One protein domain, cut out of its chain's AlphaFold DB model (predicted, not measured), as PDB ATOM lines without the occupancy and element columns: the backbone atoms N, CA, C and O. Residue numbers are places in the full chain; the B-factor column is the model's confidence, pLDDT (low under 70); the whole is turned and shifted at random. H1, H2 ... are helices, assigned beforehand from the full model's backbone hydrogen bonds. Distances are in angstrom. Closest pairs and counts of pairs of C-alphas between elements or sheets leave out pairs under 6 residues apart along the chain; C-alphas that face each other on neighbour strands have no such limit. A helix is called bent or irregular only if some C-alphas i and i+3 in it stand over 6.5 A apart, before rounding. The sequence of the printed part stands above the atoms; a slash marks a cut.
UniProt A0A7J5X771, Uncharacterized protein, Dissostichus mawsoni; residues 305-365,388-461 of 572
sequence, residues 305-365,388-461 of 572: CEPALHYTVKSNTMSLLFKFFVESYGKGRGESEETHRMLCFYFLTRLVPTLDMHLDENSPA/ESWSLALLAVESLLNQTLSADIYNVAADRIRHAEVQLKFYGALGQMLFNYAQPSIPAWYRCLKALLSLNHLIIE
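This is residues 305 to 365 and 388 to 461 of the 572 residues of an uncharacterized protein of Dissostichus mawsoni (UniProt A0A7J5X771). Five helices, H1, H2, H3, H5 and H6, form an up-and-down bundle, each running against the one before it, and the short H4 sits at one end. H3 packs on the hairpin of H1 and H2 and, on its other side, on H6 of the hairpin of H5 and H6. The printed part has 135 residues with six named helices, H1 to H6 along the chain, and no named strand: all helix. It is compact, with a radius of gyration of the C-alphas of 14.7 A and spans of 45 by 34 by 26 A.

Start at H1, residues 307 to 329, which touches H2, residues 335 to 355, opposite ways at a shallow tilt of 2 degrees; their closest C-alphas, of Val 326 and Cys 344, are 6.2 A apart. Next find the hub, H3, residues 390 to 406: it touches H1 the same way, with the C-alphas of Ser 319 and Leu 400 closest at 5.7 A. Residues 348 to 355 of H2 only just touch H3, with 3 pairs of C-alphas within 8 A, the closest Leu 355 and Ala 393 at 5.9 A. H4, residues 412 to 418, touches H5, residues 422 to 436, through residues 422 to 424 alone, at a steep tilt of 50 degrees; the C-alphas of Asp 415 and Gln 423 are closest at 6.4 A. H6, residues 443 to 455, touches H3 at 27 degrees, a shallow tilt, the same way, with the C-alphas of Glu 398 and Cys 448 closest at 4.9 A. H6 also touches H5, opposite ways, closest at the C-alphas of Gly 431 and Leu 449, 7.1 A. H3 and H5 are apart. Every O i to N i+4 pair is within hydrogen-bond range in H3, H4, H5 and H6, against 16 of 19 in H1 and 13 of 17 in H2.

Find C-alpha 307 at (7.255, 22.165, 36.037); from there H1 runs 32.8 A; it is only just irregular, C-alphas 308 and 311 being 7.0 A apart. H2 runs 32.2 A, H3 23.9 A and H5 20.9 A. H6 ends at C-alpha 455, (-6.735, 2.204, 11.164).

The farthest C-alphas, of Glu 306 and Ile 417, are 47.2 A apart. Residues 366 to 387 are not printed, and C-alphas 365 and 388 across this cut are 23.5 A apart. Of the links printed whole, none is long. Mean pLDDT of the printed part is 86.5; residues 333 to 335 and 360 to 365 are under 70.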
ATOM      1  N   CYS A 305       8.870  27.092  31.397       84.56
ATOM      2  CA  CYS A 305       7.583  27.178  32.083       84.56
ATOM      3  C   CYS A 305       7.659  26.473  33.444       84.56
ATOM      4  O   CYS A 305       8.646  25.800  33.748       84.56
ATOM      5  N   GLU A 306       6.620  26.639  34.266       83.38
ATOM      6  CA  GLU A 306       6.499  25.930  35.541       83.38
ATOM      7  C   GLU A 306       6.507  24.406  35.324       83.38
ATOM      8  O   GLU A 306       5.863  23.936  34.379       83.38
ATOM      9  N   PRO A 307       7.167  23.618  36.197       83.50
ATOM     10  CA  PRO A 307       7.255  22.165  36.037       83.50
ATOM     11  C   PRO A 307       5.891  21.482  35.867       83.50
ATOM     12  O   PRO A 307       5.742  20.631  34.998       83.50
ATOM     13  N   ALA A 308       4.867  21.925  36.606       84.06
ATOM     14  CA  ALA A 308       3.509  21.381  36.514       84.06
ATOM     15  C   ALA A 308       2.838  21.613  35.144       84.06
ATOM     16  O   ALA A 308       2.004  20.824  34.704       84.06
ATOM     17  N   LEU A 309       3.201  22.697  34.449       85.94
ATOM     18  CA  LEU A 309       2.668  23.022  33.125       85.94
ATOM     19  C   LEU A 309       3.480  22.379  31.999       85.94
ATOM     20  O   LEU A 309       2.972  22.266  30.886       85.94
ATOM     21  N   HIS A 310       4.726  21.970  32.255       88.56
ATOM     22  CA  HIS A 310       5.659  21.510  31.224       88.56
ATOM     23  C   HIS A 310       5.106  20.340  30.412       88.56
ATOM     24  O   HIS A 310       4.980  20.463  29.192       88.56
ATOM     25  N   TYR A 311       4.653  19.271  31.070       89.44
ATOM     26  CA  TYR A 311       4.083  18.108  30.388       89.44
ATOM     27  C   TYR A 311       2.792  18.436  29.624       89.44
ATOM     28  O   TYR A 311       2.586  17.992  28.490       89.44
ATOM     29  N   THR A 312       1.936  19.288  30.193       90.56
ATOM     30  CA  THR A 312       0.687  19.741  29.559       90.56
ATOM     31  C   THR A 312       0.955  20.573  28.305       90.56
ATOM     32  O   THR A 312       0.307  20.398  27.270       90.56
ATOM     33  N   VAL A 313       1.933  21.474  28.360       90.69
ATOM     34  CA  VAL A 313       2.358  22.279  27.213       90.69
ATOM     35  C   VAL A 313       2.993  21.378  26.150       90.69
ATOM     36  O   VAL A 313       2.622  21.461  24.978       90.69
ATOM     37  N   LYS A 314       3.902  20.483  26.554       91.12
ATOM     38  CA  LYS A 314       4.604  19.524  25.687       91.12
ATOM     39  C   LYS A 314       3.617  18.650  24.908       91.12
ATOM     40  O   LYS A 314       3.634  18.669  23.680       91.12
ATOM     41  N   SER A 315       2.707  17.965  25.601       91.00
ATOM     42  CA  SER A 315       1.706  17.058  25.007       91.00
ATOM     43  C   SER A 315       0.776  17.755  24.007       91.00
ATOM     44  O   SER A 315       0.644  17.303  22.868       91.00
ATOM     45  N   ASN A 316       0.210  18.912  24.370       92.25
ATOM     46  CA  ASN A 316      -0.626  19.710  23.464       92.25
ATOM     47  C   ASN A 316       0.130  20.181  22.213       92.25
ATOM     48  O   ASN A 316      -0.443  20.291  21.126       92.25
ATOM     49  N   THR A 317       1.423  20.464  22.360       93.88
ATOM     50  CA  THR A 317       2.268  20.934  21.260       93.88
ATOM     51  C   THR A 317       2.570  19.829  20.265       93.88
ATOM     52  O   THR A 317       2.560  20.100  19.069       93.88
ATOM     53  N   MET A 318       2.767  18.584  20.709       93.81
ATOM     54  CA  MET A 318       3.007  17.460  19.795       93.81
ATOM     55  C   MET A 318       1.827  17.245  18.844       93.81
ATOM     56  O   MET A 318       2.023  17.154  17.632       93.81
ATOM     57  N   SER A 319       0.599  17.282  19.365       93.75
ATOM     58  CA  SER A 319      -0.621  17.202  18.551       93.75
ATOM     59  C   SER A 319      -0.723  18.339  17.531       93.75
ATOM     60  O   SER A 319      -1.182  18.129  16.409       93.75
ATOM     61  N   LEU A 320      -0.288  19.547  17.902       95.00
ATOM     62  CA  LEU A 320      -0.297  20.716  17.024       95.00
ATOM     63  C   LEU A 320       0.784  20.645  15.937       95.00
ATOM     64  O   LEU A 320       0.511  20.947  14.778       95.00
ATOM     65  N   LEU A 321       2.005  20.250  16.301       96.44
ATOM     66  CA  LEU A 321       3.108  20.105  15.354       96.44
ATOM     67  C   LEU A 321       2.791  19.046  14.307       96.44
ATOM     68  O   LEU A 321       3.067  19.268  13.131       96.44
ATOM     69  N   PHE A 322       2.174  17.933  14.713       97.19
ATOM     70  CA  PHE A 322       1.717  16.916  13.775       97.19
ATOM     71  C   PHE A 322       0.727  17.488  12.762       97.19
ATOM     72  O   PHE A 322       0.917  17.318  11.558       97.19
ATOM     73  N   LYS A 323      -0.254  18.263  13.235       95.81
ATOM     74  CA  LYS A 323      -1.235  18.927  12.375       95.81
ATOM     75  C   LYS A 323      -0.560  19.822  11.343       95.81
ATOM     76  O   LYS A 323      -0.828  19.694  10.152       95.81
ATOM     77  N   PHE A 324       0.333  20.705  11.788       96.06
ATOM     78  CA  PHE A 324       1.047  21.609  10.886       96.06
ATOM     79  C   PHE A 324       1.913  20.857   9.878       96.06
ATOM     80  O   PHE A 324       1.939  21.232   8.709       96.06
ATOM     81  N   PHE A 325       2.582  19.788  10.307       96.38
ATOM     82  CA  PHE A 325       3.409  18.964   9.434       96.38
ATOM     83  C   PHE A 325       2.578  18.296   8.334       96.38
ATOM     84  O   PHE A 325       2.936  18.366   7.160       96.38
ATOM     85  N   VAL A 326       1.439  17.699   8.695       94.44
ATOM     86  CA  VAL A 326       0.511  17.070   7.744       94.44
ATOM     87  C   VAL A 326      -0.108  18.110   6.805       94.44
ATOM     88  O   VAL A 326      -0.233  17.862   5.609       94.44
ATOM     89  N   GLU A 327      -0.450  19.300   7.294       93.94
ATOM     90  CA  GLU A 327      -0.961  20.382   6.443       93.94
ATOM     91  C   GLU A 327       0.085  20.892   5.440       93.94
ATOM     92  O   GLU A 327      -0.266  21.180   4.291       93.94
ATOM     93  N   SER A 328       1.354  20.981   5.854       92.25
ATOM     94  CA  SER A 328       2.456  21.466   5.015       92.25
ATOM     95  C   SER A 328       2.963  20.418   4.021       92.25
ATOM     96  O   SER A 328       3.269  20.761   2.880       92.25
ATOM     97  N   TYR A 329       3.053  19.149   4.429       91.94
ATOM     98  CA  TYR A 329       3.719  18.095   3.656       91.94
ATOM     99  C   TYR A 329       2.821  16.907   3.296       91.94
ATOM    100  O   TYR A 329       3.239  16.060   2.520       91.94
ATOM    101  N   GLY A 330       1.586  16.821   3.786       85.19
ATOM    102  CA  GLY A 330       0.698  15.683   3.507       85.19
ATOM    103  C   GLY A 330       0.147  15.638   2.075       85.19
ATOM    104  O   GLY A 330      -0.332  14.599   1.629       85.19
ATOM    105  N   LYS A 331       0.222  16.742   1.321       80.88
ATOM    106  CA  LYS A 331      -0.342  16.853  -0.035       80.88
ATOM    107  C   LYS A 331       0.712  16.563  -1.111       80.88
ATOM    108  O   LYS A 331       1.317  17.487  -1.650       80.88
ATOM    109  N   GLY A 332       0.904  15.291  -1.460       70.00
ATOM    110  CA  GLY A 332       1.665  14.881  -2.649       70.00
ATOM    111  C   GLY A 332       0.759  14.580  -3.853       70.00
ATOM    112  O   GLY A 332      -0.435  14.355  -3.689       70.00
ATOM    113  N   ARG A 333       1.309  14.579  -5.077       62.81
ATOM    114  CA  ARG A 333       0.619  14.088  -6.289       62.81
ATOM    115  C   ARG A 333       1.360  12.876  -6.862       62.81
ATOM    116  O   ARG A 333       2.580  12.937  -7.009       62.81
ATOM    117  N   GLY A 334       0.635  11.821  -7.234       65.88
ATOM    118  CA  GLY A 334       1.197  10.637  -7.905       65.88
ATOM    119  C   GLY A 334       2.106   9.802  -6.996       65.88
ATOM    120  O   GLY A 334       1.853   9.700  -5.804       65.88
ATOM    121  N   GLU A 335       3.201   9.241  -7.519       59.53
ATOM    122  CA  GLU A 335       4.169   8.422  -6.747       59.53
ATOM    123  C   GLU A 335       4.794   9.168  -5.551       59.53
ATOM    124  O   GLU A 335       5.201   8.584  -4.546       59.53
ATOM    125  N   SER A 336       4.807  10.497  -5.626       75.25
ATOM    126  CA  SER A 336       5.233  11.369  -4.538       75.25
ATOM    127  C   SER A 336       4.279  11.311  -3.339       75.25
ATOM    128  O   SER A 336       4.710  11.495  -2.206       75.25
ATOM    129  N   GLU A 337       2.991  11.037  -3.551       83.94
ATOM    130  CA  GLU A 337       1.960  11.017  -2.510       83.94
ATOM    131  C   GLU A 337       2.243   9.978  -1.425       83.94
ATOM    132  O   GLU A 337       2.200  10.295  -0.240       83.94
ATOM    133  N   GLU A 338       2.627   8.768  -1.818       85.19
ATOM    134  CA  GLU A 338       3.009   7.723  -0.872       85.19
ATOM    135  C   GLU A 338       4.236   8.119  -0.050       85.19
ATOM    136  O   GLU A 338       4.248   7.951   1.167       85.19
ATOM    137  N   THR A 339       5.243   8.713  -0.693       87.38
ATOM    138  CA  THR A 339       6.445   9.194   0.002       87.38
ATOM    139  C   THR A 339       6.093  10.275   1.029       87.38
ATOM    140  O   THR A 339       6.647  10.288   2.124       87.38
ATOM    141  N   HIS A 340       5.151  11.167   0.707       89.62
ATOM    142  CA  HIS A 340       4.675  12.208   1.621       89.62
ATOM    143  C   HIS A 340       3.848  11.635   2.786       89.62
ATOM    144  O   HIS A 340       4.023  12.070   3.926       89.62
ATOM    145  N   ARG A 341       3.011  10.617   2.544       91.06
ATOM    146  CA  ARG A 341       2.297   9.894   3.611       91.06
ATOM    147  C   ARG A 341       3.276   9.173   4.540       91.06
ATOM    148  O   ARG A 341       3.190   9.334   5.755       91.06
ATOM    149  N   MET A 342       4.269   8.474   3.985       92.00
ATOM    150  CA  MET A 342       5.325   7.830   4.776       92.00
ATOM    151  C   MET A 342       6.143   8.846   5.571       92.00
ATOM    152  O   MET A 342       6.437   8.611   6.739       92.00
ATOM    153  N   LEU A 343       6.456  10.006   4.990       93.38
ATOM    154  CA  LEU A 343       7.130  11.091   5.700       93.38
ATOM    155  C   LEU A 343       6.321  11.557   6.925       93.38
ATOM    156  O   LEU A 343       6.882  11.703   8.011       93.38
ATOM    157  N   CYS A 344       5.005  11.742   6.776       94.88
ATOM    158  CA  CYS A 344       4.124  12.095   7.892       94.88
ATOM    159  C   CYS A 344       4.061  10.981   8.947       94.88
ATOM    160  O   CYS A 344       4.112  11.268  10.142       94.88
ATOM    161  N   PHE A 345       4.018   9.715   8.527       95.25
ATOM    162  CA  PHE A 345       4.095   8.575   9.440       95.25
ATOM    163  C   PHE A 345       5.402   8.573  10.244       95.25
ATOM    164  O   PHE A 345       5.367   8.491  11.468       95.25
ATOM    165  N   TYR A 346       6.562   8.737   9.604       95.00
ATOM    166  CA  TYR A 346       7.828   8.773  10.335       95.00
ATOM    167  C   TYR A 346       7.919   9.979  11.273       95.00
ATOM    168  O   TYR A 346       8.449   9.839  12.376       95.00
ATOM    169  N   PHE A 347       7.339  11.126  10.911       95.75
ATOM    170  CA  PHE A 347       7.220  12.245  11.844       95.75
ATOM    171  C   PHE A 347       6.387  11.866  13.080       95.75
ATOM    172  O   PHE A 347       6.856  12.071  14.199       95.75
ATOM    173  N   LEU A 348       5.231  11.207  12.908       95.44
ATOM    174  CA  LEU A 348       4.431  10.665  14.018       95.44
ATOM    175  C   LEU A 348       5.262   9.751  14.933       95.44
ATOM    176  O   LEU A 348       5.219   9.907  16.155       95.44
ATOM    177  N   THR A 349       6.066   8.845  14.362       93.38
ATOM    178  CA  THR A 349       6.906   7.925  15.156       93.38
ATOM    179  C   THR A 349       7.952   8.636  16.016       93.38
ATOM    180  O   THR A 349       8.397   8.078  17.017       93.38
ATOM    181  N   ARG A 350       8.337   9.875  15.671       92.88
ATOM    182  CA  ARG A 350       9.234  10.708  16.488       92.88
ATOM    183  C   ARG A 350       8.502  11.440  17.609       92.88
ATOM    184  O   ARG A 350       9.121  11.707  18.631       92.88
ATOM    185  N   LEU A 351       7.215  11.744  17.441       93.50
ATOM    186  CA  LEU A 351       6.414  12.452  18.444       93.50
ATOM    187  C   LEU A 351       5.978  11.535  19.590       93.50
ATOM    188  O   LEU A 351       6.056  11.938  20.746       93.50
ATOM    189  N   VAL A 352       5.563  10.299  19.299       90.50
ATOM    190  CA  VAL A 352       5.021   9.380  20.321       90.50
ATOM    191  C   VAL A 352       5.999   9.122  21.482       90.50
ATOM    192  O   VAL A 352       5.591   9.311  22.628       90.50
ATOM    193  N   PRO A 353       7.294   8.818  21.255       89.06
ATOM    194  CA  PRO A 353       8.250   8.634  22.349       89.06
ATOM    195  C   PRO A 353       8.471   9.893  23.191       89.06
ATOM    196  O   PRO A 353       8.832   9.788  24.356       89.06
ATOM    197  N   THR A 354       8.246  11.090  22.633       86.88
ATOM    198  CA  THR A 354       8.348  12.331  23.419       86.88
ATOM    199  C   THR A 354       7.195  12.507  24.395       86.88
ATOM    200  O   THR A 354       7.313  13.314  25.301       86.88
ATOM    201  N   LEU A 355       6.105  11.749  24.278       86.25
ATOM    202  CA  LEU A 355       5.043  11.717  25.287       86.25
ATOM    203  C   LEU A 355       5.390  10.793  26.468       86.25
ATOM    204  O   LEU A 355       4.520  10.515  27.287       86.25
ATOM    205  N   ASP A 356       6.641  10.323  26.542       83.25
ATOM    206  CA  ASP A 356       7.145   9.359  27.527       83.25
ATOM    207  C   ASP A 356       6.427   7.996  27.418       83.25
ATOM    208  O   ASP A 356       6.327   7.212  28.357       83.25
ATOM    209  N   MET A 357       5.937   7.702  26.207       74.62
ATOM    210  CA  MET A 357       5.368   6.417  25.814       74.62
ATOM    211  C   MET A 357       6.448   5.599  25.108       74.62
ATOM    212  O   MET A 357       6.644   5.688  23.893       74.62
ATOM    213  N   HIS A 358       7.205   4.840  25.894       70.12
ATOM    214  CA  HIS A 358       8.259   3.979  25.373       70.12
ATOM    215  C   HIS A 358       7.653   2.722  24.735       70.12
ATOM    216  O   HIS A 358       7.033   1.907  25.412       70.12
ATOM    217  N   LEU A 359       7.834   2.578  23.421       71.38
ATOM    218  CA  LEU A 359       7.550   1.341  22.692       71.38
ATOM    219  C   LEU A 359       8.814   0.467  22.745       71.38
ATOM    220  O   LEU A 359       9.887   0.944  22.361       71.38
ATOM    221  N   ASP A 360       8.708  -0.768  23.240       47.03
ATOM    222  CA  ASP A 360       9.857  -1.676  23.360       47.03
ATOM    223  C   ASP A 360      10.494  -2.014  21.991       47.03
ATOM    224  O   ASP A 360       9.820  -2.179  20.973       47.03
ATOM    225  N   GLU A 361      11.831  -2.033  22.009       43.19
ATOM    226  CA  GLU A 361      12.888  -2.443  21.057       43.19
ATOM    227  C   GLU A 361      12.738  -2.506  19.518       43.19
ATOM    228  O   GLU A 361      13.740  -2.776  18.867       43.19
ATOM    229  N   ASN A 362      11.632  -2.127  18.876       38.75
ATOM    230  CA  ASN A 362      11.527  -2.151  17.399       38.75
ATOM    231  C   ASN A 362      11.216  -0.789  16.754       38.75
ATOM    232  O   ASN A 362      10.540  -0.698  15.729       38.75
ATOM    233  N   SER A 363      11.739   0.301  17.322       39.56
ATOM    234  CA  SER A 363      11.746   1.590  16.624       39.56
ATOM    235  C   SER A 363      12.788   1.579  15.490       39.56
ATOM    236  O   SER A 363      13.970   1.364  15.774       39.56
ATOM    237  N   PRO A 364      12.428   1.919  14.234       38.81
ATOM    238  CA  PRO A 364      13.393   2.057  13.134       38.81
ATOM    239  C   PRO A 364      14.434   3.172  13.368       38.81
ATOM    240  O   PRO A 364      15.382   3.313  12.604       38.81
ATOM    241  N   ALA A 365      14.298   3.966  14.437       41.38
ATOM    242  CA  ALA A 365      15.184   5.075  14.764       41.38
ATOM    243  C   ALA A 365      16.498   4.692  15.479       41.38
ATOM    244  O   ALA A 365      17.338   5.574  15.665       41.38
ATOM    245  N   GLU A 388       4.230  11.223  32.963       77.94
ATOM    246  CA  GLU A 388       3.868  12.064  34.119       77.94
ATOM    247  C   GLU A 388       2.346  12.184  34.298       77.94
ATOM    248  O   GLU A 388       1.845  12.284  35.417       77.94
ATOM    249  N   SER A 389       1.592  12.146  33.193       86.31
ATOM    250  CA  SER A 389       0.131  12.149  33.207       86.31
ATOM    251  C   SER A 389      -0.453  11.304  32.075       86.31
ATOM    252  O   SER A 389      -0.446  11.701  30.906       86.31
ATOM    253  N   TRP A 390      -1.039  10.157  32.430       87.50
ATOM    254  CA  TRP A 390      -1.724   9.270  31.481       87.50
ATOM    255  C   TRP A 390      -2.881   9.950  30.746       87.50
ATOM    256  O   TRP A 390      -3.081   9.698  29.561       87.50
ATOM    257  N   SER A 391      -3.635  10.835  31.403       89.38
ATOM    258  CA  SER A 391      -4.763  11.520  30.765       89.38
ATOM    259  C   SER A 391      -4.302  12.432  29.626       89.38
ATOM    260  O   SER A 391      -4.866  12.382  28.533       89.38
ATOM    261  N   LEU A 392      -3.245  13.216  29.848       90.56
ATOM    262  CA  LEU A 392      -2.676  14.117  28.844       90.56
ATOM    263  C   LEU A 392      -1.962  13.351  27.723       90.56
ATOM    264  O   LEU A 392      -2.130  13.698  26.552       90.56
ATOM    265  N   ALA A 393      -1.232  12.284  28.063       92.12
ATOM    266  CA  ALA A 393      -0.596  11.401  27.085       92.12
ATOM    267  C   ALA A 393      -1.632  10.791  26.131       92.12
ATOM    268  O   ALA A 393      -1.505  10.900  24.911       92.12
ATOM    269  N   LEU A 394      -2.698  10.204  26.685       92.25
ATOM    270  CA  LEU A 394      -3.750   9.544  25.914       92.25
ATOM    271  C   LEU A 394      -4.557  10.532  25.070       92.25
ATOM    272  O   LEU A 394      -4.877  10.218  23.929       92.25
ATOM    273  N   LEU A 395      -4.846  11.738  25.569       93.19
ATOM    274  CA  LEU A 395      -5.498  12.781  24.766       93.19
ATOM    275  C   LEU A 395      -4.624  13.229  23.585       93.19
ATOM    276  O   LEU A 395      -5.136  13.474  22.488       93.19
ATOM    277  N   ALA A 396      -3.305  13.322  23.783       93.75
ATOM    278  CA  ALA A 396      -2.380  13.630  22.702       93.75
ATOM    279  C   ALA A 396      -2.326  12.492  21.671       93.75
ATOM    280  O   ALA A 396      -2.481  12.752  20.479       93.75
ATOM    281  N   VAL A 397      -2.202  11.233  22.107       94.88
ATOM    282  CA  VAL A 397      -2.236  10.062  21.211       94.88
ATOM    283  C   VAL A 397      -3.556   9.969  20.451       94.88
ATOM    284  O   VAL A 397      -3.538   9.785  19.236       94.88
ATOM    285  N   GLU A 398      -4.694  10.168  21.119       94.31
ATOM    286  CA  GLU A 398      -6.012  10.222  20.480       94.31
ATOM    287  C   GLU A 398      -6.020  11.267  19.354       94.31
ATOM    288  O   GLU A 398      -6.445  10.981  18.232       94.31
ATOM    289  N   SER A 399      -5.509  12.473  19.624       95.38
ATOM    290  CA  SER A 399      -5.415  13.536  18.621       95.38
ATOM    291  C   SER A 399      -4.526  13.142  17.440       95.38
ATOM    292  O   SER A 399      -4.920  13.334  16.290       95.38
ATOM    293  N   LEU A 400      -3.355  12.559  17.703       96.38
ATOM    294  CA  LEU A 400      -2.412  12.115  16.674       96.38
ATOM    295  C   LEU A 400      -3.011  11.019  15.774       96.38
ATOM    296  O   LEU A 400      -2.900  11.089  14.546       96.38
ATOM    297  N   LEU A 401      -3.692  10.029  16.360       96.06
ATOM    298  CA  LEU A 401      -4.348   8.950  15.618       96.06
ATOM    299  C   LEU A 401      -5.524   9.472  14.782       96.06
ATOM    300  O   LEU A 401      -5.649   9.121  13.611       96.06
ATOM    301  N   ASN A 402      -6.344  10.366  15.336       94.62
ATOM    302  CA  ASN A 402      -7.451  10.977  14.598       94.62
ATOM    303  C   ASN A 402      -6.963  11.829  13.419       94.62
ATOM    304  O   ASN A 402      -7.552  11.785  12.341       94.62
ATOM    305  N   GLN A 403      -5.864  12.567  13.590       94.75
ATOM    306  CA  GLN A 403      -5.239  13.309  12.493       94.75
ATOM    307  C   GLN A 403      -4.696  12.364  11.413       94.75
ATOM    308  O   GLN A 403      -4.897  12.615  10.225       94.75
ATOM    309  N   THR A 404      -4.096  11.242  11.821       94.19
ATOM    310  CA  THR A 404      -3.614  10.190  10.912       94.19
ATOM    311  C   THR A 404      -4.747   9.600  10.074       94.19
ATOM    312  O   THR A 404      -4.594   9.466   8.859       94.19
ATOM    313  N   LEU A 405      -5.885   9.302  10.708       92.31
ATOM    314  CA  LEU A 405      -7.100   8.835  10.040       92.31
ATOM    315  C   LEU A 405      -7.646   9.888   9.071       92.31
ATOM    316  O   LEU A 405      -7.943   9.572   7.930       92.31
ATOM    317  N   SER A 406      -7.742  11.149   9.503       92.50
ATOM    318  CA  SER A 406      -8.307  12.224   8.676       92.50
ATOM    319  C   SER A 406      -7.483  12.557   7.429       92.50
ATOM    320  O   SER A 406      -8.018  13.106   6.470       92.50
ATOM    321  N   ALA A 407      -6.184  12.256   7.459       90.50
ATOM    322  CA  ALA A 407      -5.250  12.522   6.374       90.50
ATOM    323  C   ALA A 407      -4.895  11.264   5.560       90.50
ATOM    324  O   ALA A 407      -3.977  11.323   4.741       90.50
ATOM    325  N   ASP A 408      -5.583  10.135   5.789       89.75
ATOM    326  CA  ASP A 408      -5.382   8.856   5.090       89.75
ATOM    327  C   ASP A 408      -3.901   8.423   5.007       89.75
ATOM    328  O   ASP A 408      -3.418   7.915   3.985       89.75
ATOM    329  N   ILE A 409      -3.152   8.651   6.095       90.75
ATOM    330  CA  ILE A 409      -1.696   8.425   6.147       90.75
ATOM    331  C   ILE A 409      -1.364   6.932   6.085       90.75
ATOM    332  O   ILE A 409      -0.368   6.542   5.473       90.75
ATOM    333  N   TYR A 410      -2.181   6.091   6.720       91.62
ATOM    334  CA  TYR A 410      -1.962   4.652   6.744       91.62
ATOM    335  C   TYR A 410      -2.667   3.976   5.567       91.62
ATOM    336  O   TYR A 410      -3.892   3.962   5.482       91.62
ATOM    337  N   ASN A 411      -1.882   3.386   4.666       89.44
ATOM    338  CA  ASN A 411      -2.396   2.581   3.566       89.44
ATOM    339  C   ASN A 411      -1.987   1.120   3.770       89.44
ATOM    340  O   ASN A 411      -0.848   0.747   3.502       89.44
ATOM    341  N   VAL A 412      -2.940   0.290   4.201       88.19
ATOM    342  CA  VAL A 412      -2.715  -1.120   4.564       88.19
ATOM    343  C   VAL A 412      -2.084  -1.928   3.423       88.19
ATOM    344  O   VAL A 412      -1.181  -2.730   3.653       88.19
ATOM    345  N   ALA A 413      -2.527  -1.716   2.180       85.94
ATOM    346  CA  ALA A 413      -2.002  -2.454   1.032       85.94
ATOM    347  C   ALA A 413      -0.577  -2.009   0.675       85.94
ATOM    348  O   ALA A 413       0.288  -2.847   0.423       85.94
ATOM    349  N   ALA A 414      -0.326  -0.696   0.673       86.38
ATOM    350  CA  ALA A 414       0.998  -0.148   0.396       86.38
ATOM    351  C   ALA A 414       2.013  -0.557   1.471       86.38
ATOM    352  O   ALA A 414       3.109  -0.998   1.134       86.38
ATOM    353  N   ASP A 415       1.633  -0.480   2.747       90.81
ATOM    354  CA  ASP A 415       2.485  -0.861   3.875       90.81
ATOM    355  C   ASP A 415       2.889  -2.339   3.797       90.81
ATOM    356  O   ASP A 415       4.069  -2.679   3.891       90.81
ATOM    357  N   ARG A 416       1.923  -3.220   3.510       87.94
ATOM    358  CA  ARG A 416       2.168  -4.660   3.390       87.94
ATOM    359  C   ARG A 416       3.051  -5.030   2.202       87.94
ATOM    360  O   ARG A 416       3.926  -5.877   2.331       87.94
ATOM    361  N   ILE A 417       2.815  -4.421   1.041       87.12
ATOM    362  CA  ILE A 417       3.492  -4.807  -0.205       87.12
ATOM    363  C   ILE A 417       4.853  -4.114  -0.347       87.12
ATOM    364  O   ILE A 417       5.806  -4.737  -0.810       87.12
ATOM    365  N   ARG A 418       4.955  -2.827   0.013       84.69
ATOM    366  CA  ARG A 418       6.122  -1.979  -0.295       84.69
ATOM    367  C   ARG A 418       6.967  -1.597   0.917       84.69
ATOM    368  O   ARG A 418       8.155  -1.349   0.734       84.69
ATOM    369  N   HIS A 419       6.399  -1.584   2.125       85.62
ATOM    370  CA  HIS A 419       7.094  -1.127   3.341       85.62
ATOM    371  C   HIS A 419       7.236  -2.202   4.420       85.62
ATOM    372  O   HIS A 419       7.571  -1.876   5.552       85.62
ATOM    373  N   ALA A 420       7.020  -3.478   4.086       87.75
ATOM    374  CA  ALA A 420       7.212  -4.612   4.997       87.75
ATOM    375  C   ALA A 420       6.481  -4.467   6.352       87.75
ATOM    376  O   ALA A 420       6.998  -4.876   7.402       87.75
ATOM    377  N   GLU A 421       5.273  -3.892   6.305       89.88
ATOM    378  CA  GLU A 421       4.369  -3.727   7.449       89.88
ATOM    379  C   GLU A 421       4.954  -2.856   8.577       89.88
ATOM    380  O   GLU A 421       4.653  -3.057   9.755       89.88
ATOM    381  N   VAL A 422       5.830  -1.900   8.251       92.06
ATOM    382  CA  VAL A 422       6.438  -1.002   9.246       92.06
ATOM    383  C   VAL A 422       5.377  -0.164   9.963       92.06
ATOM    384  O   VAL A 422       5.483   0.031  11.177       92.06
ATOM    385  N   GLN A 423       4.334   0.298   9.262       92.50
ATOM    386  CA  GLN A 423       3.256   1.057   9.903       92.50
ATOM    387  C   GLN A 423       2.412   0.154  10.809       92.50
ATOM    388  O   GLN A 423       2.167   0.512  11.962       92.50
ATOM    389  N   LEU A 424       2.031  -1.038  10.332       92.25
ATOM    390  CA  LEU A 424       1.294  -2.018  11.135       92.25
ATOM    391  C   LEU A 424       2.056  -2.405  12.410       92.25
ATOM    392  O   LEU A 424       1.467  -2.398  13.485       92.25
ATOM    393  N   LYS A 425       3.360  -2.690  12.316       92.94
ATOM    394  CA  LYS A 425       4.204  -3.034  13.475       92.94
ATOM    395  C   LYS A 425       4.270  -1.904  14.495       92.94
ATOM    396  O   LYS A 425       4.174  -2.159  15.691       92.94
ATOM    397  N   PHE A 426       4.395  -0.659  14.035       94.00
ATOM    398  CA  PHE A 426       4.393   0.504  14.921       94.00
ATOM    399  C   PHE A 426       3.053   0.669  15.648       94.00
ATOM    400  O   PHE A 426       3.033   0.810  16.869       94.00
ATOM    401  N   TYR A 427       1.931   0.629  14.921       94.56
ATOM    402  CA  TYR A 427       0.609   0.740  15.542       94.56
ATOM    403  C   TYR A 427       0.279  -0.469  16.425       94.56
ATOM    404  O   TYR A 427      -0.366  -0.294  17.454       94.56
ATOM    405  N   GLY A 428       0.767  -1.661  16.070       91.44
ATOM    406  CA  GLY A 428       0.718  -2.868  16.894       91.44
ATOM    407  C   GLY A 428       1.453  -2.688  18.218       91.44
ATOM    408  O   GLY A 428       0.861  -2.891  19.271       91.44
ATOM    409  N   ALA A 429       2.700  -2.205  18.189       91.56
ATOM    410  CA  ALA A 429       3.459  -1.901  19.403       91.56
ATOM    411  C   ALA A 429       2.772  -0.825  20.263       91.56
ATOM    412  O   ALA A 429       2.751  -0.925  21.490       91.56
ATOM    413  N   LEU A 430       2.172   0.192  19.631       91.75
ATOM    414  CA  LEU A 430       1.376   1.204  20.330       91.75
ATOM    415  C   LEU A 430       0.130   0.593  20.990       91.75
ATOM    416  O   LEU A 430      -0.155   0.914  22.140       91.75
ATOM    417  N   GLY A 431      -0.582  -0.295  20.290       89.88
ATOM    418  CA  GLY A 431      -1.716  -1.048  20.829       89.88
ATOM    419  C   GLY A 431      -1.317  -1.903  22.030       89.88
ATOM    420  O   GLY A 431      -1.895  -1.748  23.101       89.88
ATOM    421  N   GLN A 432      -0.260  -2.704  21.893       90.06
ATOM    422  CA  GLN A 432       0.282  -3.531  22.976       90.06
ATOM    423  C   GLN A 432       0.671  -2.697  24.198       90.06
ATOM    424  O   GLN A 432       0.349  -3.058  25.324       90.06
ATOM    425  N   MET A 433       1.310  -1.541  24.004       89.19
ATOM    426  CA  MET A 433       1.643  -0.648  25.115       89.19
ATOM    427  C   MET A 433       0.384  -0.108  25.820       89.19
ATOM    428  O   MET A 433       0.356  -0.059  27.050       89.19
ATOM    429  N   LEU A 434      -0.684   0.217  25.079       89.50
ATOM    430  CA  LEU A 434      -1.969   0.617  25.667       89.50
ATOM    431  C   LEU A 434      -2.647  -0.517  26.452       89.50
ATOM    432  O   LEU A 434      -3.351  -0.220  27.418       89.50
ATOM    433  N   PHE A 435      -2.452  -1.778  26.062       86.88
ATOM    434  CA  PHE A 435      -2.963  -2.944  26.789       86.88
ATOM    435  C   PHE A 435      -2.122  -3.292  28.022       86.88
ATOM    436  O   PHE A 435      -2.682  -3.540  29.092       86.88
ATOM    437  N   ASN A 436      -0.792  -3.220  27.915       87.19
ATOM    438  CA  ASN A 436       0.137  -3.450  29.028       87.19
ATOM    439  C   ASN A 436      -0.069  -2.440  30.166       87.19
ATOM    440  O   ASN A 436       0.014  -2.795  31.339       87.19
ATOM    441  N   TYR A 437      -0.374  -1.188  29.821       84.31
ATOM    442  CA  TYR A 437      -0.686  -0.122  30.772       84.31
ATOM    443  C   TYR A 437      -2.150   0.318  30.650       84.31
ATOM    444  O   TYR A 437      -2.439   1.501  30.456       84.31
ATOM    445  N   ALA A 438      -3.083  -0.633  30.739       82.88
ATOM    446  CA  ALA A 438      -4.510  -0.365  30.582       82.88
ATOM    447  C   ALA A 438      -5.024   0.717  31.556       82.88
ATOM    448  O   ALA A 438      -4.843   0.625  32.770       82.88
ATOM    449  N   GLN A 439      -5.717   1.729  31.016       82.94
ATOM    450  CA  GLN A 439      -6.333   2.827  31.778       82.94
ATOM    451  C   GLN A 439      -7.860   2.877  31.550       82.94
ATOM    452  O   GLN A 439      -8.370   3.839  30.969       82.94
ATOM    453  N   PRO A 440      -8.630   1.864  32.001       75.81
ATOM    454  CA  PRO A 440     -10.073   1.758  31.735       75.81
ATOM    455  C   PRO A 440     -10.928   2.838  32.429       75.81
ATOM    456  O   PRO A 440     -12.111   3.006  32.120       75.81
ATOM    457  N   SER A 441     -10.354   3.599  33.361       76.50
ATOM    458  CA  SER A 441     -11.000   4.758  33.989       76.50
ATOM    459  C   SER A 441     -10.953   6.021  33.118       76.50
ATOM    460  O   SER A 441     -11.723   6.951  33.356       76.50
ATOM    461  N   ILE A 442     -10.072   6.068  32.110       81.56
ATOM    462  CA  ILE A 442      -9.833   7.249  31.278       81.56
ATOM    463  C   ILE A 442     -10.543   7.084  29.920       81.56
ATOM    464  O   ILE A 442     -10.167   6.211  29.135       81.56
ATOM    465  N   PRO A 443     -11.503   7.960  29.555       82.94
ATOM    466  CA  PRO A 443     -12.220   7.885  28.276       82.94
ATOM    467  C   PRO A 443     -11.311   7.854  27.040       82.94
ATOM    468  O   PRO A 443     -11.586   7.149  26.068       82.94
ATOM    469  N   ALA A 444     -10.222   8.630  27.075       87.38
ATOM    470  CA  ALA A 444      -9.272   8.756  25.972       87.38
ATOM    471  C   ALA A 444      -8.593   7.419  25.622       87.38
ATOM    472  O   ALA A 444      -8.263   7.199  24.460       87.38
ATOM    473  N   TRP A 445      -8.458   6.495  26.583       89.88
ATOM    474  CA  TRP A 445      -7.909   5.158  26.342       89.88
ATOM    475  C   TRP A 445      -8.762   4.373  25.333       89.88
ATOM    476  O   TRP A 445      -8.267   3.956  24.286       89.88
ATOM    477  N   TYR A 446     -10.076   4.282  25.565       82.75
ATOM    478  CA  TYR A 446     -11.002   3.616  24.640       82.75
ATOM    479  C   TYR A 446     -11.075   4.316  23.281       82.75
ATOM    480  O   TYR A 446     -11.232   3.660  22.249       82.75
ATOM    481  N   ARG A 447     -10.953   5.649  23.253       88.25
ATOM    482  CA  ARG A 447     -10.929   6.409  21.995       88.25
ATOM    483  C   ARG A 447      -9.656   6.145  21.190       88.25
ATOM    484  O   ARG A 447      -9.757   6.005  19.973       88.25
ATOM    485  N   CYS A 448      -8.502   5.984  21.843       92.56
ATOM    486  CA  CYS A 448      -7.268   5.548  21.185       92.56
ATOM    487  C   CYS A 448      -7.439   4.161  20.554       92.56
ATOM    488  O   CYS A 448      -7.160   3.994  19.369       92.56
ATOM    489  N   LEU A 449      -7.976   3.188  21.299       90.81
ATOM    490  CA  LEU A 449      -8.228   1.837  20.780       90.81
ATOM    491  C   LEU A 449      -9.237   1.837  19.627       90.81
ATOM    492  O   LEU A 449      -9.046   1.140  18.634       90.81
ATOM    493  N   LYS A 450     -10.277   2.677  19.701       86.38
ATOM    494  CA  LYS A 450     -11.220   2.883  18.592       86.38
ATOM    495  C   LYS A 450     -10.520   3.430  17.346       86.38
ATOM    496  O   LYS A 450     -10.824   2.994  16.234       86.38
ATOM    497  N   ALA A 451      -9.613   4.389  17.512       91.94
ATOM    498  CA  ALA A 451      -8.857   4.951  16.400       91.94
ATOM    499  C   ALA A 451      -7.906   3.908  15.785       91.94
ATOM    500  O   ALA A 451      -7.868   3.778  14.564       91.94
ATOM    501  N   LEU A 452      -7.229   3.092  16.603       93.19
ATOM    502  CA  LEU A 452      -6.402   1.968  16.138       93.19
ATOM    503  C   LEU A 452      -7.224   0.907  15.389       93.19
ATOM    504  O   LEU A 452      -6.840   0.500  14.296       93.19
ATOM    505  N   LEU A 453      -8.392   0.531  15.914       88.94
ATOM    506  CA  LEU A 453      -9.340  -0.356  15.231       88.94
ATOM    507  C   LEU A 453      -9.747   0.198  13.857       88.94
ATOM    508  O   LEU A 453      -9.866  -0.553  12.891       88.94
ATOM    509  N   SER A 454      -9.962   1.515  13.778       89.88
ATOM    510  CA  SER A 454     -10.338   2.199  12.536       89.88
ATOM    511  C   SER A 454      -9.185   2.259  11.530       89.88
ATOM    512  O   SER A 454      -9.441   2.274  10.330       89.88
ATOM    513  N   LEU A 455      -7.932   2.280  12.003       90.62
ATOM    514  CA  LEU A 455      -6.735   2.204  11.164       90.62
ATOM    515  C   LEU A 455      -6.585   0.804  10.560       90.62
ATOM    516  O   LEU A 455      -6.449   0.672   9.347       90.62
ATOM    517  N   ASN A 456      -6.616  -0.234  11.399       90.25
ATOM    518  CA  ASN A 456      -6.647  -1.628  10.967       90.25
ATOM    519  C   ASN A 456      -7.065  -2.543  12.128       90.25
ATOM    520  O   ASN A 456      -6.427  -2.562  13.177       90.25
ATOM    521  N   HIS A 457      -8.097  -3.358  11.907       86.94
ATOM    522  CA  HIS A 457      -8.575  -4.347  12.877       86.94
ATOM    523  C   HIS A 457      -7.494  -5.311  13.386       86.94
ATOM    524  O   HIS A 457      -7.525  -5.663  14.563       86.94
ATOM    525  N   LEU A 458      -6.503  -5.651  12.553       88.38
ATOM    526  CA  LEU A 458      -5.396  -6.538  12.926       88.38
ATOM    527  C   LEU A 458      -4.525  -5.990  14.070       88.38
ATOM    528  O   LEU A 458      -3.782  -6.751  14.673       88.38
ATOM    529  N   ILE A 459      -4.596  -4.686  14.369       89.88
ATOM    530  CA  ILE A 459      -3.858  -4.068  15.483       89.88
ATOM    531  C   ILE A 459      -4.448  -4.486  16.837       89.88
ATOM    532  O   ILE A 459      -3.705  -4.670  17.792       89.88
ATOM    533  N   ILE A 460      -5.777  -4.597  16.921       88.88
ATOM    534  CA  ILE A 460      -6.513  -4.887  18.164       88.88
ATOM    535  C   ILE A 460      -6.835  -6.378  18.294       88.88
ATOM    536  O   ILE A 460      -7.042  -6.869  19.396       88.88
ATOM    537  N   GLU A 461      -6.884  -7.098  17.173       85.31
ATOM    538  CA  GLU A 461      -7.237  -8.517  17.120       85.31
ATOM    539  C   GLU A 461      -6.462  -9.426  18.097       85.31
ATOM    540  O   GLU A 461      -7.117 -10.291  18.677       85.31
TER     541      GLU A 461